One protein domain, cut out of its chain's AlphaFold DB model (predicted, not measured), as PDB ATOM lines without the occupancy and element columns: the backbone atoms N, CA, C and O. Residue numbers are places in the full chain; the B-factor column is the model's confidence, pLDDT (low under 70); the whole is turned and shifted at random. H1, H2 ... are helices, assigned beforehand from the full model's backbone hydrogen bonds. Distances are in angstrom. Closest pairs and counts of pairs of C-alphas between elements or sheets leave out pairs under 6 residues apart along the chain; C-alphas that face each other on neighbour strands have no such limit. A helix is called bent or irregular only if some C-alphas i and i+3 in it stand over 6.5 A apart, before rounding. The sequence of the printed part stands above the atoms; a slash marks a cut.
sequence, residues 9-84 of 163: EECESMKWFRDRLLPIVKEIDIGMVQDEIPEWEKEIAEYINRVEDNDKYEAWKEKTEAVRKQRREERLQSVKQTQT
ATOM      1  N   GLU A   9      14.887  25.120 -21.119       62.12
ATOM      2  CA  GLU A   9      13.895  25.176 -20.029       62.12
ATOM      3  C   GLU A   9      14.541  25.434 -18.657       62.12
ATOM      4  O   GLU A   9      13.956  26.083 -17.787       62.12
ATOM      5  N   GLU A  10      15.778  24.976 -18.461       70.56
ATOM      6  CA  GLU A  10      16.522  25.193 -17.220       70.56
ATOM      7  C   GLU A  10      17.006  26.646 -17.127       70.56
ATOM      8  O   GLU A  10      17.064  27.195 -16.033       70.56
ATOM      9  N   CYS A  11      17.223  27.325 -18.260       72.88
ATOM     10  CA  CYS A  11      17.483  28.767 -18.295       72.88
ATOM     11  C   CYS A  11      16.248  29.603 -17.915       72.88
ATOM     12  O   CYS A  11      16.373  30.538 -17.124       72.88
ATOM     13  N   GLU A  12      15.042  29.248 -18.386       74.19
ATOM     14  CA  GLU A  12      13.801  29.875 -17.886       74.19
ATOM     15  C   GLU A  12      13.631  29.646 -16.373       74.19
ATOM     16  O   GLU A  12      13.280  30.570 -15.636       74.19
ATOM     17  N   SER A  13      13.940  28.437 -15.896       79.88
ATOM     18  CA  SER A  13      13.866  28.077 -14.476       79.88
ATOM     19  C   SER A  13      14.884  28.842 -13.622       79.88
ATOM     20  O   SER A  13      14.541  29.304 -12.535       79.88
ATOM     21  N   MET A  14      16.107  29.043 -14.125       82.06
ATOM     22  CA  MET A  14      17.153  29.827 -13.457       82.06
ATOM     23  C   MET A  14      16.819  31.319 -13.401       82.06
ATOM     24  O   MET A  14      17.021  31.945 -12.363       82.06
ATOM     25  N   LYS A  15      16.240  31.889 -14.467       82.31
ATOM     26  CA  LYS A  15      15.711  33.266 -14.438       82.31
ATOM     27  C   LYS A  15      14.616  33.409 -13.388       82.31
ATOM     28  O   LYS A  15      14.645  34.341 -12.592       82.31
ATOM     29  N   TRP A  16      13.689  32.452 -13.332       84.44
ATOM     30  CA  TRP A  16      12.635  32.456 -12.321       84.44
ATOM     31  C   TRP A  16      13.191  32.319 -10.898       84.44
ATOM     32  O   TRP A  16      12.761  33.046 -10.003       84.44
ATOM     33  N   PHE A  17      14.172  31.438 -10.686       84.19
ATOM     34  CA  PHE A  17      14.856  31.305  -9.402       84.19
ATOM     35  C   PHE A  17      15.517  32.626  -8.993       84.19
ATOM     36  O   PHE A  17      15.226  33.127  -7.910       84.19
ATOM     37  N   ARG A  18      16.312  33.239  -9.879       86.81
ATOM     38  CA  ARG A  18      16.957  34.543  -9.658       86.81
ATOM     39  C   ARG A  18      15.951  35.641  -9.303       86.81
ATOM     40  O   ARG A  18      16.168  36.375  -8.347       86.81
ATOM     41  N   ASP A  19      14.858  35.748 -10.054       85.31
ATOM     42  CA  ASP A  19      13.929  36.881  -9.945       85.31
ATOM     43  C   ASP A  19      12.899  36.708  -8.820       85.31
ATOM     44  O   ASP A  19      12.400  37.695  -8.278       85.31
ATOM     45  N   ARG A  20      12.540  35.462  -8.474       86.75
ATOM     46  CA  ARG A  20      11.436  35.174  -7.545       86.75
ATOM     47  C   ARG A  20      11.848  34.459  -6.269       86.75
ATOM     48  O   ARG A  20      11.260  34.754  -5.232       86.75
ATOM     49  N   LEU A  21      12.789  33.517  -6.333       84.38
ATOM     50  CA  LEU A  21      13.171  32.705  -5.175       84.38
ATOM     51  C   LEU A  21      14.407  33.229  -4.456       84.38
ATOM     52  O   LEU A  21      14.413  33.244  -3.232       84.38
ATOM     53  N   LEU A  22      15.421  33.695  -5.180       84.44
ATOM     54  CA  LEU A  22      16.659  34.190  -4.588       84.44
ATOM     55  C   LEU A  22      16.430  35.349  -3.596       84.44
ATOM     56  O   LEU A  22      17.050  35.318  -2.536       84.44
ATOM     57  N   PRO A  23      15.504  36.307  -3.833       86.69
ATOM     58  CA  PRO A  23      15.163  37.314  -2.825       86.69
ATOM     59  C   PRO A  23      14.599  36.709  -1.533       86.69
ATOM     60  O   PRO A  23      14.955  37.153  -0.452       86.69
ATOM     61  N   ILE A  24      13.778  35.659  -1.637       86.62
ATOM     62  CA  ILE A  24      13.210  34.957  -0.474       86.62
ATOM     63  C   ILE A  24      14.313  34.199   0.270       86.62
ATOM     64  O   ILE A  24      14.356  34.215   1.493       86.62
ATOM     65  N   VAL A  25      15.231  33.555  -0.457       82.25
ATOM     66  CA  VAL A  25      16.376  32.843   0.133       82.25
ATOM     67  C   VAL A  25      17.290  33.806   0.894       82.25
ATOM     68  O   VAL A  25      17.750  33.467   1.981       82.25
ATOM     69  N   LYS A  26      17.495  35.027   0.383       78.75
ATOM     70  CA  LYS A  26      18.257  36.078   1.078       78.75
ATOM     71  C   LYS A  26      17.644  36.482   2.420       78.75
ATOM     72  O   LYS A  26      18.385  36.830   3.327       78.75
ATOM     73  N   GLU A  27      16.324  36.410   2.564       84.12
ATOM     74  CA  GLU A  27      15.626  36.741   3.815       84.12
ATOM     75  C   GLU A  27      15.753  35.647   4.896       84.12
ATOM     76  O   GLU A  27      15.373  35.871   6.045       84.12
ATOM     77  N   ILE A  28      16.289  34.468   4.562       81.75
ATOM     78  CA  ILE A  28      16.442  33.347   5.495       81.75
ATOM     79  C   ILE A  28      17.763  33.482   6.273       81.75
ATOM     80  O   ILE A  28      18.845  33.316   5.711       81.75
ATOM     81  N   ASP A  29      17.679  33.718   7.585       70.44
ATOM     82  CA  ASP A  29      18.834  33.852   8.493       70.44
ATOM     83  C   ASP A  29      19.449  32.484   8.860       70.44
ATOM     84  O   ASP A  29      19.351  31.987   9.983       70.44
ATOM     85  N   ILE A  30      20.032  31.817   7.861       69.94
ATOM     86  CA  ILE A  30      20.816  30.588   8.026       69.94
ATOM     87  C   ILE A  30      22.237  30.887   7.543       69.94
ATOM     88  O   ILE A  30      22.498  30.956   6.342       69.94
ATOM     89  N   GLY A  31      23.162  31.053   8.495       63.22
ATOM     90  CA  GLY A  31      24.502  31.603   8.247       63.22
ATOM     91  C   GLY A  31      25.340  30.878   7.188       63.22
ATOM     92  O   GLY A  31      26.120  31.522   6.505       63.22
ATOM     93  N   MET A  32      25.151  29.570   6.979       65.50
ATOM     94  CA  MET A  32      25.934  28.814   5.988       65.50
ATOM     95  C   MET A  32      25.561  29.114   4.529       65.50
ATOM     96  O   MET A  32      26.366  28.862   3.643       65.50
ATOM     97  N   VAL A  33      24.351  29.614   4.260       67.81
ATOM     98  CA  VAL A  33      23.880  29.867   2.886       67.81
ATOM     99  C   VAL A  33      24.247  31.280   2.432       67.81
ATOM    100  O   VAL A  33      24.534  31.495   1.260       67.81
ATOM    101  N   GLN A  34      24.274  32.243   3.354       72.62
ATOM    102  CA  GLN A  34      24.453  33.665   3.044       72.62
ATOM    103  C   GLN A  34      25.841  33.994   2.476       72.62
ATOM    104  O   GLN A  34      25.952  34.867   1.615       72.62
ATOM    105  N   ASP A  35      26.873  33.256   2.889       80.25
ATOM    106  CA  ASP A  35      28.244  33.438   2.397       80.25
ATOM    107  C   ASP A  35      28.421  32.971   0.938       80.25
ATOM    108  O   ASP A  35      29.292  33.478   0.232       80.25
ATOM    109  N   GLU A  36      27.574  32.052   0.456       82.12
ATOM    110  CA  GLU A  36      27.632  31.515  -0.914       82.12
ATOM    111  C   GLU A  36      26.752  32.288  -1.911       82.12
ATOM    112  O   GLU A  36      26.966  32.218  -3.123       82.12
ATOM    113  N   ILE A  37      25.778  33.071  -1.428       83.31
ATOM    114  CA  ILE A  37      24.845  33.832  -2.278       83.31
ATOM    115  C   ILE A  37      25.559  34.723  -3.312       83.31
ATOM    116  O   ILE A  37      25.127  34.715  -4.468       83.31
ATOM    117  N   PRO A  38      26.633  35.466  -2.975       85.75
ATOM    118  CA  PRO A  38      27.339  36.287  -3.958       85.75
ATOM    119  C   PRO A  38      27.965  35.468  -5.097       85.75
ATOM    120  O   PRO A  38      27.986  35.911  -6.247       85.75
ATOM    121  N   GLU A  39      28.465  34.268  -4.792       85.31
ATOM    122  CA  GLU A  39      29.015  33.353  -5.794       85.31
ATOM    123  C   GLU A  39      27.895  32.785  -6.672       85.31
ATOM    124  O   GLU A  39      28.008  32.805  -7.899       85.31
ATOM    125  N   TRP A  40      26.764  32.399  -6.075       85.19
ATOM    126  CA  TRP A  40      25.593  31.929  -6.815       85.19
ATOM    127  C   TRP A  40      25.040  33.001  -7.758       85.19
ATOM    128  O   TRP A  40      24.723  32.698  -8.905       85.19
ATOM    129  N   GLU A  41      24.946  34.260  -7.321       84.88
ATOM    130  CA  GLU A  41      24.500  35.370  -8.174       84.88
ATOM    131  C   GLU A  41      25.377  35.526  -9.413       84.88
ATOM    132  O   GLU A  41      24.865  35.697 -10.525       84.88
ATOM    133  N   LYS A  42      26.693  35.426  -9.222       86.94
ATOM    134  CA  LYS A  42      27.665  35.498 -10.306       86.94
ATOM    135  C   LYS A  42      27.533  34.305 -11.255       86.94
ATOM    136  O   LYS A  42      27.414  34.517 -12.462       86.94
ATOM    137  N   GLU A  43      27.487  33.078 -10.737       85.06
ATOM    138  CA  GLU A  43      27.336  31.867 -11.558       85.06
ATOM    139  C   GLU A  43      26.022  31.865 -12.354       85.06
ATOM    140  O   GLU A  43      26.008  31.518 -13.539       85.06
ATOM    141  N   ILE A  44      24.917  32.289 -11.730       84.25
ATOM    142  CA  ILE A  44      23.601  32.391 -12.374       84.25
ATOM    143  C   ILE A  44      23.632  33.436 -13.495       84.25
ATOM    144  O   ILE A  44      23.127  33.172 -14.589       84.25
ATOM    145  N   ALA A  45      24.228  34.609 -13.257       84.50
ATOM    146  CA  ALA A  45      24.328  35.662 -14.265       84.50
ATOM    147  C   ALA A  45      25.194  35.236 -15.462       84.50
ATOM    148  O   ALA A  45      24.784  35.402 -16.612       84.50
ATOM    149  N   GLU A  46      26.357  34.635 -15.205       84.75
ATOM    150  CA  GLU A  46      27.247  34.117 -16.251       84.75
ATOM    151  C   GLU A  46      26.578  33.002 -17.072       84.75
ATOM    152  O   GLU A  46      26.693  32.977 -18.300       84.75
ATOM    153  N   TYR A  47      25.834  32.104 -16.415       81.62
ATOM    154  CA  TYR A  47      25.060  31.058 -17.082       81.62
ATOM    155  C   TYR A  47      23.974  31.640 -17.997       81.62
ATOM    156  O   TYR A  47      23.889  31.246 -19.162       81.62
ATOM    157  N   ILE A  48      23.163  32.577 -17.491       80.88
ATOM    158  CA  ILE A  48      22.065  33.185 -18.253       80.88
ATOM    159  C   ILE A  48      22.607  33.909 -19.488       80.88
ATOM    160  O   ILE A  48      22.134  33.624 -20.586       80.88
ATOM    161  N   ASN A  49      23.637  34.749 -19.330       83.25
ATOM    162  CA  ASN A  49      24.233  35.494 -20.444       83.25
ATOM    163  C   ASN A  49      24.749  34.551 -21.541       83.25
ATOM    164  O   ASN A  49      24.433  34.719 -22.714       83.25
ATOM    165  N   ARG A  50      25.467  33.484 -21.161       80.25
ATOM    166  CA  ARG A  50      25.985  32.492 -22.117       80.25
ATOM    167  C   ARG A  50      24.879  31.786 -22.909       80.25
ATOM    168  O   ARG A  50      25.107  31.375 -24.045       80.25
ATOM    169  N   VAL A  51      23.723  31.555 -22.290       77.12
ATOM    170  CA  VAL A  51      22.599  30.869 -22.939       77.12
ATOM    171  C   VAL A  51      21.777  31.836 -23.791       77.12
ATOM    172  O   VAL A  51      21.343  31.434 -24.866       77.12
ATOM    173  N   GLU A  52      21.581  33.079 -23.345       75.56
ATOM    174  CA  GLU A  52      20.858  34.115 -24.097       75.56
ATOM    175  C   GLU A  52      21.601  34.563 -25.361       75.56
ATOM    176  O   GLU A  52      20.962  34.726 -26.394       75.56
ATOM    177  N   ASP A  53      22.935  34.642 -25.333       74.94
ATOM    178  CA  ASP A  53      23.761  34.994 -26.504       74.94
ATOM    179  C   ASP A  53      23.747  33.925 -27.623       74.94
ATOM    180  O   ASP A  53      24.427  34.048 -28.642       74.94
ATOM    181  N   ASN A  54      22.990  32.839 -27.452       77.06
ATOM    182  CA  ASN A  54      22.879  31.761 -28.422       77.06
ATOM    183  C   ASN A  54      21.639  31.945 -29.309       77.06
ATOM    184  O   ASN A  54      20.516  31.809 -28.829       77.06
ATOM    185  N   ASP A  55      21.819  32.100 -30.623       69.12
ATOM    186  CA  ASP A  55      20.720  32.214 -31.606       69.12
ATOM    187  C   ASP A  55      19.662  31.097 -31.494       69.12
ATOM    188  O   ASP A  55      18.480  31.282 -31.793       69.12
ATOM    189  N   LYS A  56      20.066  29.904 -31.038       74.00
ATOM    190  CA  LYS A  56      19.145  28.783 -30.820       74.00
ATOM    191  C   LYS A  56      18.206  29.013 -29.632       74.00
ATOM    192  O   LYS A  56      17.106  28.461 -29.653       74.00
ATOM    193  N   TYR A  57      18.615  29.786 -28.623       70.88
ATOM    194  CA  TYR A  57      17.787  30.129 -27.465       70.88
ATOM    195  C   TYR A  57      16.641  31.054 -27.858       70.88
ATOM    196  O   TYR A  57      15.492  30.727 -27.569       70.88
ATOM    197  N   GLU A  58      16.915  32.143 -28.580       75.00
ATOM    198  CA  GLU A  58      15.855  33.053 -29.036       75.00
ATOM    199  C   GLU A  58      14.889  32.340 -29.992       75.00
ATOM    200  O   GLU A  58      13.676  32.384 -29.790       75.00
ATOM    201  N   ALA A  59      15.394  31.537 -30.937       80.06
ATOM    202  CA  ALA A  59      14.536  30.730 -31.807       80.06
ATOM    203  C   ALA A  59      13.693  29.688 -31.037       80.06
ATOM    204  O   ALA A  59      12.556  29.391 -31.419       80.06
ATOM    205  N   TRP A  60      14.232  29.093 -29.966       81.12
ATOM    206  CA  TRP A  60      13.489  28.180 -29.090       81.12
ATOM    207  C   TRP A  60      12.424  28.922 -28.272       81.12
ATOM    208  O   TRP A  60      11.291  28.447 -28.166       81.12
ATOM    209  N   LYS A  61      12.765  30.093 -27.737       78.75
ATOM    210  CA  LYS A  61      11.889  30.947 -26.931       78.75
ATOM    211  C   LYS A  61      10.716  31.466 -27.753       78.75
ATOM    212  O   LYS A  61       9.577  31.271 -27.340       78.75
ATOM    213  N   GLU A  62      10.959  31.994 -28.952       84.44
ATOM    214  CA  GLU A  62       9.906  32.441 -29.873       84.44
ATOM    215  C   GLU A  62       8.942  31.304 -30.229       84.44
ATOM    216  O   GLU A  62       7.723  31.465 -30.139       84.44
ATOM    217  N   LYS A  63       9.465  30.118 -30.579       82.44
ATOM    218  CA  LYS A  63       8.633  28.934 -30.857       82.44
ATOM    219  C   LYS A  63       7.800  28.539 -29.644       82.44
ATOM    220  O   LYS A  63       6.614  28.238 -29.779       82.44
ATOM    221  N   THR A  64       8.404  28.539 -28.462       82.88
ATOM    222  CA  THR A  64       7.732  28.157 -27.218       82.88
ATOM    223  C   THR A  64       6.646  29.168 -26.844       82.88
ATOM    224  O   THR A  64       5.524  28.773 -26.517       82.88
ATOM    225  N   GLU A  65       6.920  30.468 -26.950       84.19
ATOM    226  CA  GLU A  65       5.937  31.536 -26.752       84.19
ATOM    227  C   GLU A  65       4.806  31.473 -27.781       84.19
ATOM    228  O   GLU A  65       3.636  31.583 -27.404       84.19
ATOM    229  N   ALA A  66       5.116  31.215 -29.055       86.81
ATOM    230  CA  ALA A  66       4.123  31.040 -30.110       86.81
ATOM    231  C   ALA A  66       3.201  29.847 -29.822       86.81
ATOM    232  O   ALA A  66       1.982  29.994 -29.888       86.81
ATOM    233  N   VAL A  67       3.747  28.699 -29.404       88.25
ATOM    234  CA  VAL A  67       2.954  27.527 -28.996       88.25
ATOM    235  C   VAL A  67       2.095  27.839 -27.769       88.25
ATOM    236  O   VAL A  67       0.915  27.485 -27.733       88.25
ATOM    237  N   ARG A  68       2.647  28.519 -26.754       85.38
ATOM    238  CA  ARG A  68       1.902  28.941 -25.552       85.38
ATOM    239  C   ARG A  68       0.751  29.887 -25.926       85.38
ATOM    240  O   ARG A  68      -0.362  29.727 -25.414       85.38
ATOM    241  N   LYS A  69       0.989  30.834 -26.838       83.38
ATOM    242  CA  LYS A  69      -0.012  31.780 -27.351       83.38
ATOM    243  C   LYS A  69      -1.091  31.066 -28.163       83.38
ATOM    244  O   LYS A  69      -2.268  31.253 -27.871       83.38
ATOM    245  N   GLN A  70      -0.699  30.189 -29.084       85.56
ATOM    246  CA  GLN A  70      -1.616  29.382 -29.885       85.56
ATOM    247  C   GLN A  70      -2.515  28.523 -28.990       85.56
ATOM    248  O   GLN A  70      -3.731  28.620 -29.090       85.56
ATOM    249  N   ARG A  71      -1.956  27.772 -28.026       85.12
ATOM    250  CA  ARG A  71      -2.759  26.976 -27.076       85.12
ATOM    251  C   ARG A  71      -3.748  27.833 -26.287       85.12
ATOM    252  O   ARG A  71      -4.865  27.401 -26.006       85.12
ATOM    253  N   ARG A  72      -3.349  29.044 -25.889       80.94
ATOM    254  CA  ARG A  72      -4.232  29.993 -25.195       80.94
ATOM    255  C   ARG A  72      -5.359  30.476 -26.110       80.94
ATOM    256  O   ARG A  72      -6.497  30.552 -25.656       80.94
ATOM    257  N   GLU A  73      -5.065  30.788 -27.367       79.88
ATOM    258  CA  GLU A  73      -6.053  31.205 -28.364       79.88
ATOM    259  C   GLU A  73      -7.010  30.066 -28.729       79.88
ATOM    260  O   GLU A  73      -8.218  30.275 -28.695       79.88
ATOM    261  N   GLU A  74      -6.511  28.851 -28.953       82.81
ATOM    262  CA  GLU A  74      -7.309  27.635 -29.167       82.81
ATOM    263  C   GLU A  74      -8.205  27.330 -27.963       82.81
ATOM    264  O   GLU A  74      -9.385  27.011 -28.116       82.81
ATOM    265  N   ARG A  75      -7.697  27.492 -26.735       81.25
ATOM    266  CA  ARG A  75      -8.510  27.377 -25.517       81.25
ATOM    267  C   ARG A  75      -9.600  28.450 -25.462       81.25
ATOM    268  O   ARG A  75     -10.731  28.148 -25.099       81.25
ATOM    269  N   LEU A  76      -9.296  29.695 -25.830       77.62
ATOM    270  CA  LEU A  76     -10.294  30.766 -25.894       77.62
ATOM    271  C   LEU A  76     -11.331  30.506 -26.996       77.62
ATOM    272  O   LEU A  76     -12.518  30.743 -26.783       77.62
ATOM    273  N   GLN A  77     -10.906  30.005 -28.155       74.19
ATOM    274  CA  GLN A  77     -11.776  29.682 -29.284       74.19
ATOM    275  C   GLN A  77     -12.663  28.475 -28.994       74.19
ATOM    276  O   GLN A  77     -13.862  28.557 -29.225       74.19
ATOM    277  N   SER A  78     -12.126  27.397 -28.423       69.31
ATOM    278  CA  SER A  78     -12.917  26.227 -28.014       69.31
ATOM    279  C   SER A  78     -13.932  26.570 -26.925       69.31
ATOM    280  O   SER A  78     -15.076  26.117 -26.991       69.31
ATOM    281  N   VAL A  79     -13.568  27.428 -25.962       68.56
ATOM    282  CA  VAL A  79     -14.511  27.964 -24.969       68.56
ATOM    283  C   VAL A  79     -15.617  28.765 -25.659       68.56
ATOM    284  O   VAL A  79     -16.787  28.510 -25.388       68.56
ATOM    285  N   LYS A  80     -15.278  29.662 -26.596       66.56
ATOM    286  CA  LYS A  80     -16.268  30.417 -27.381       66.56
ATOM    287  C   LYS A  80     -17.160  29.499 -28.220       66.56
ATOM    288  O   LYS A  80     -18.368  29.625 -28.141       66.56
ATOM    289  N   GLN A  81     -16.606  28.545 -28.965       59.81
ATOM    290  CA  GLN A  81     -17.363  27.611 -29.810       59.81
ATOM    291  C   GLN A  81     -18.310  26.731 -28.993       59.81
ATOM    292  O   GLN A  81     -19.482  26.618 -29.342       59.81
ATOM    293  N   THR A  82     -17.850  26.180 -27.866       57.59
ATOM    294  CA  THR A  82     -18.707  25.409 -26.947       57.59
ATOM    295  C   THR A  82     -19.838  26.277 -26.388       57.59
ATOM    296  O   THR A  82     -20.955  25.798 -26.206       57.59
ATOM    297  N   GLN A  83     -19.577  27.564 -26.135       58.75
ATOM    298  CA  GLN A  83     -20.598  28.518 -25.693       58.75
ATOM    299  C   GLN A  83     -21.584  28.894 -26.814       58.75
ATOM    300  O   GLN A  83     -22.778  28.986 -26.543       58.75
ATOM    301  N   THR A  84     -21.128  29.051 -28.063       55.81
ATOM    302  CA  THR A  84     -21.976  29.376 -29.224       55.81
ATOM    303  C   THR A  84     -22.872  28.205 -29.628       55.81
ATOM    304  O   THR A  84     -24.039  28.400 -29.947       55.81
TER     305      THR A  84
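This is residues 9 to 84 of the 163 residues of an uncharacterized protein of bacterium 1XD8-76 (UniProt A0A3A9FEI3). The long helix H4 and the helix H3 meet near their ends as a corner, close to a right angle, to make a large V, and H1 lies on the inner side of the V, folded back along H3. The outer part of H4, residues 65 to 84, sticks out as a bare arm, while the tiny H2 sits at the far end of the H1 and H3 pair, where the chain turns back. The printed part has 76 residues with four named helices in the order H1, H2, H3, H4 and no named strand, and its class is all helix. The whole is extended, with a radius of gyration of the C-alphas of 18.6 A, and flat, spanning 60 by 32 by 11 A.

H4, the longest helix, takes residues 55 to 84 and measures 42.9 A from C-alpha 55 at (20.720, 32.214, -31.606) to C-alpha 84 at (-21.976, 29.376, -29.224). H3 takes residues 37 to 52 and measures 22.2 A. H1 takes residues 9 to 26, begins with C-alpha 9 at (13.895, 25.176, -20.029) and measures 24.2 A. It has a kink of 42 degrees near residue 20, and it is only just irregular: C-alphas 19 and 22 are 6.6 A apart. H2 takes residues 31 to 34 and measures 5.6 A.

H4 touches no helix. H4 and H3 are close but not clearly touching, the closest C-alphas being those of Val 51 and Tyr 57, 6.6 A apart. Their lines are about perpendicular, at 82 degrees. H4 and H1 are near each other, with 6 pairs of C-alphas within 10 A. H3 and H1 touch, the closest C-alphas being those of Cys 11 and Ile 48, 6.4 A apart. They run opposite ways at a shallow tilt of 23 degrees. H1 and H2 are close but not clearly touching, with the C-alphas of Lys 26 and Gln 34 the closest at 6.9 A. H2 and H3 meet only through their link, and H2 and H4 are apart. In H3 and H4 every O i to N i+4 pair is within hydrogen-bond range, in H1 11 of 14 are, and H2 is too short for such a pair.

The two C-alphas farthest apart are those of Gly 31 and Thr 84, 59.7 A. Residues 27 to 32 and residues 65 to 84 stand free; the body without them has 50 residues and spans 37 by 17 by 11 A. The printed part has no cut, and its three links between helices are tight. The mean pLDDT of the printed part is 78.5, with residue 9, residues 30 to 33, residue 55 and residues 78 to 84 under 70.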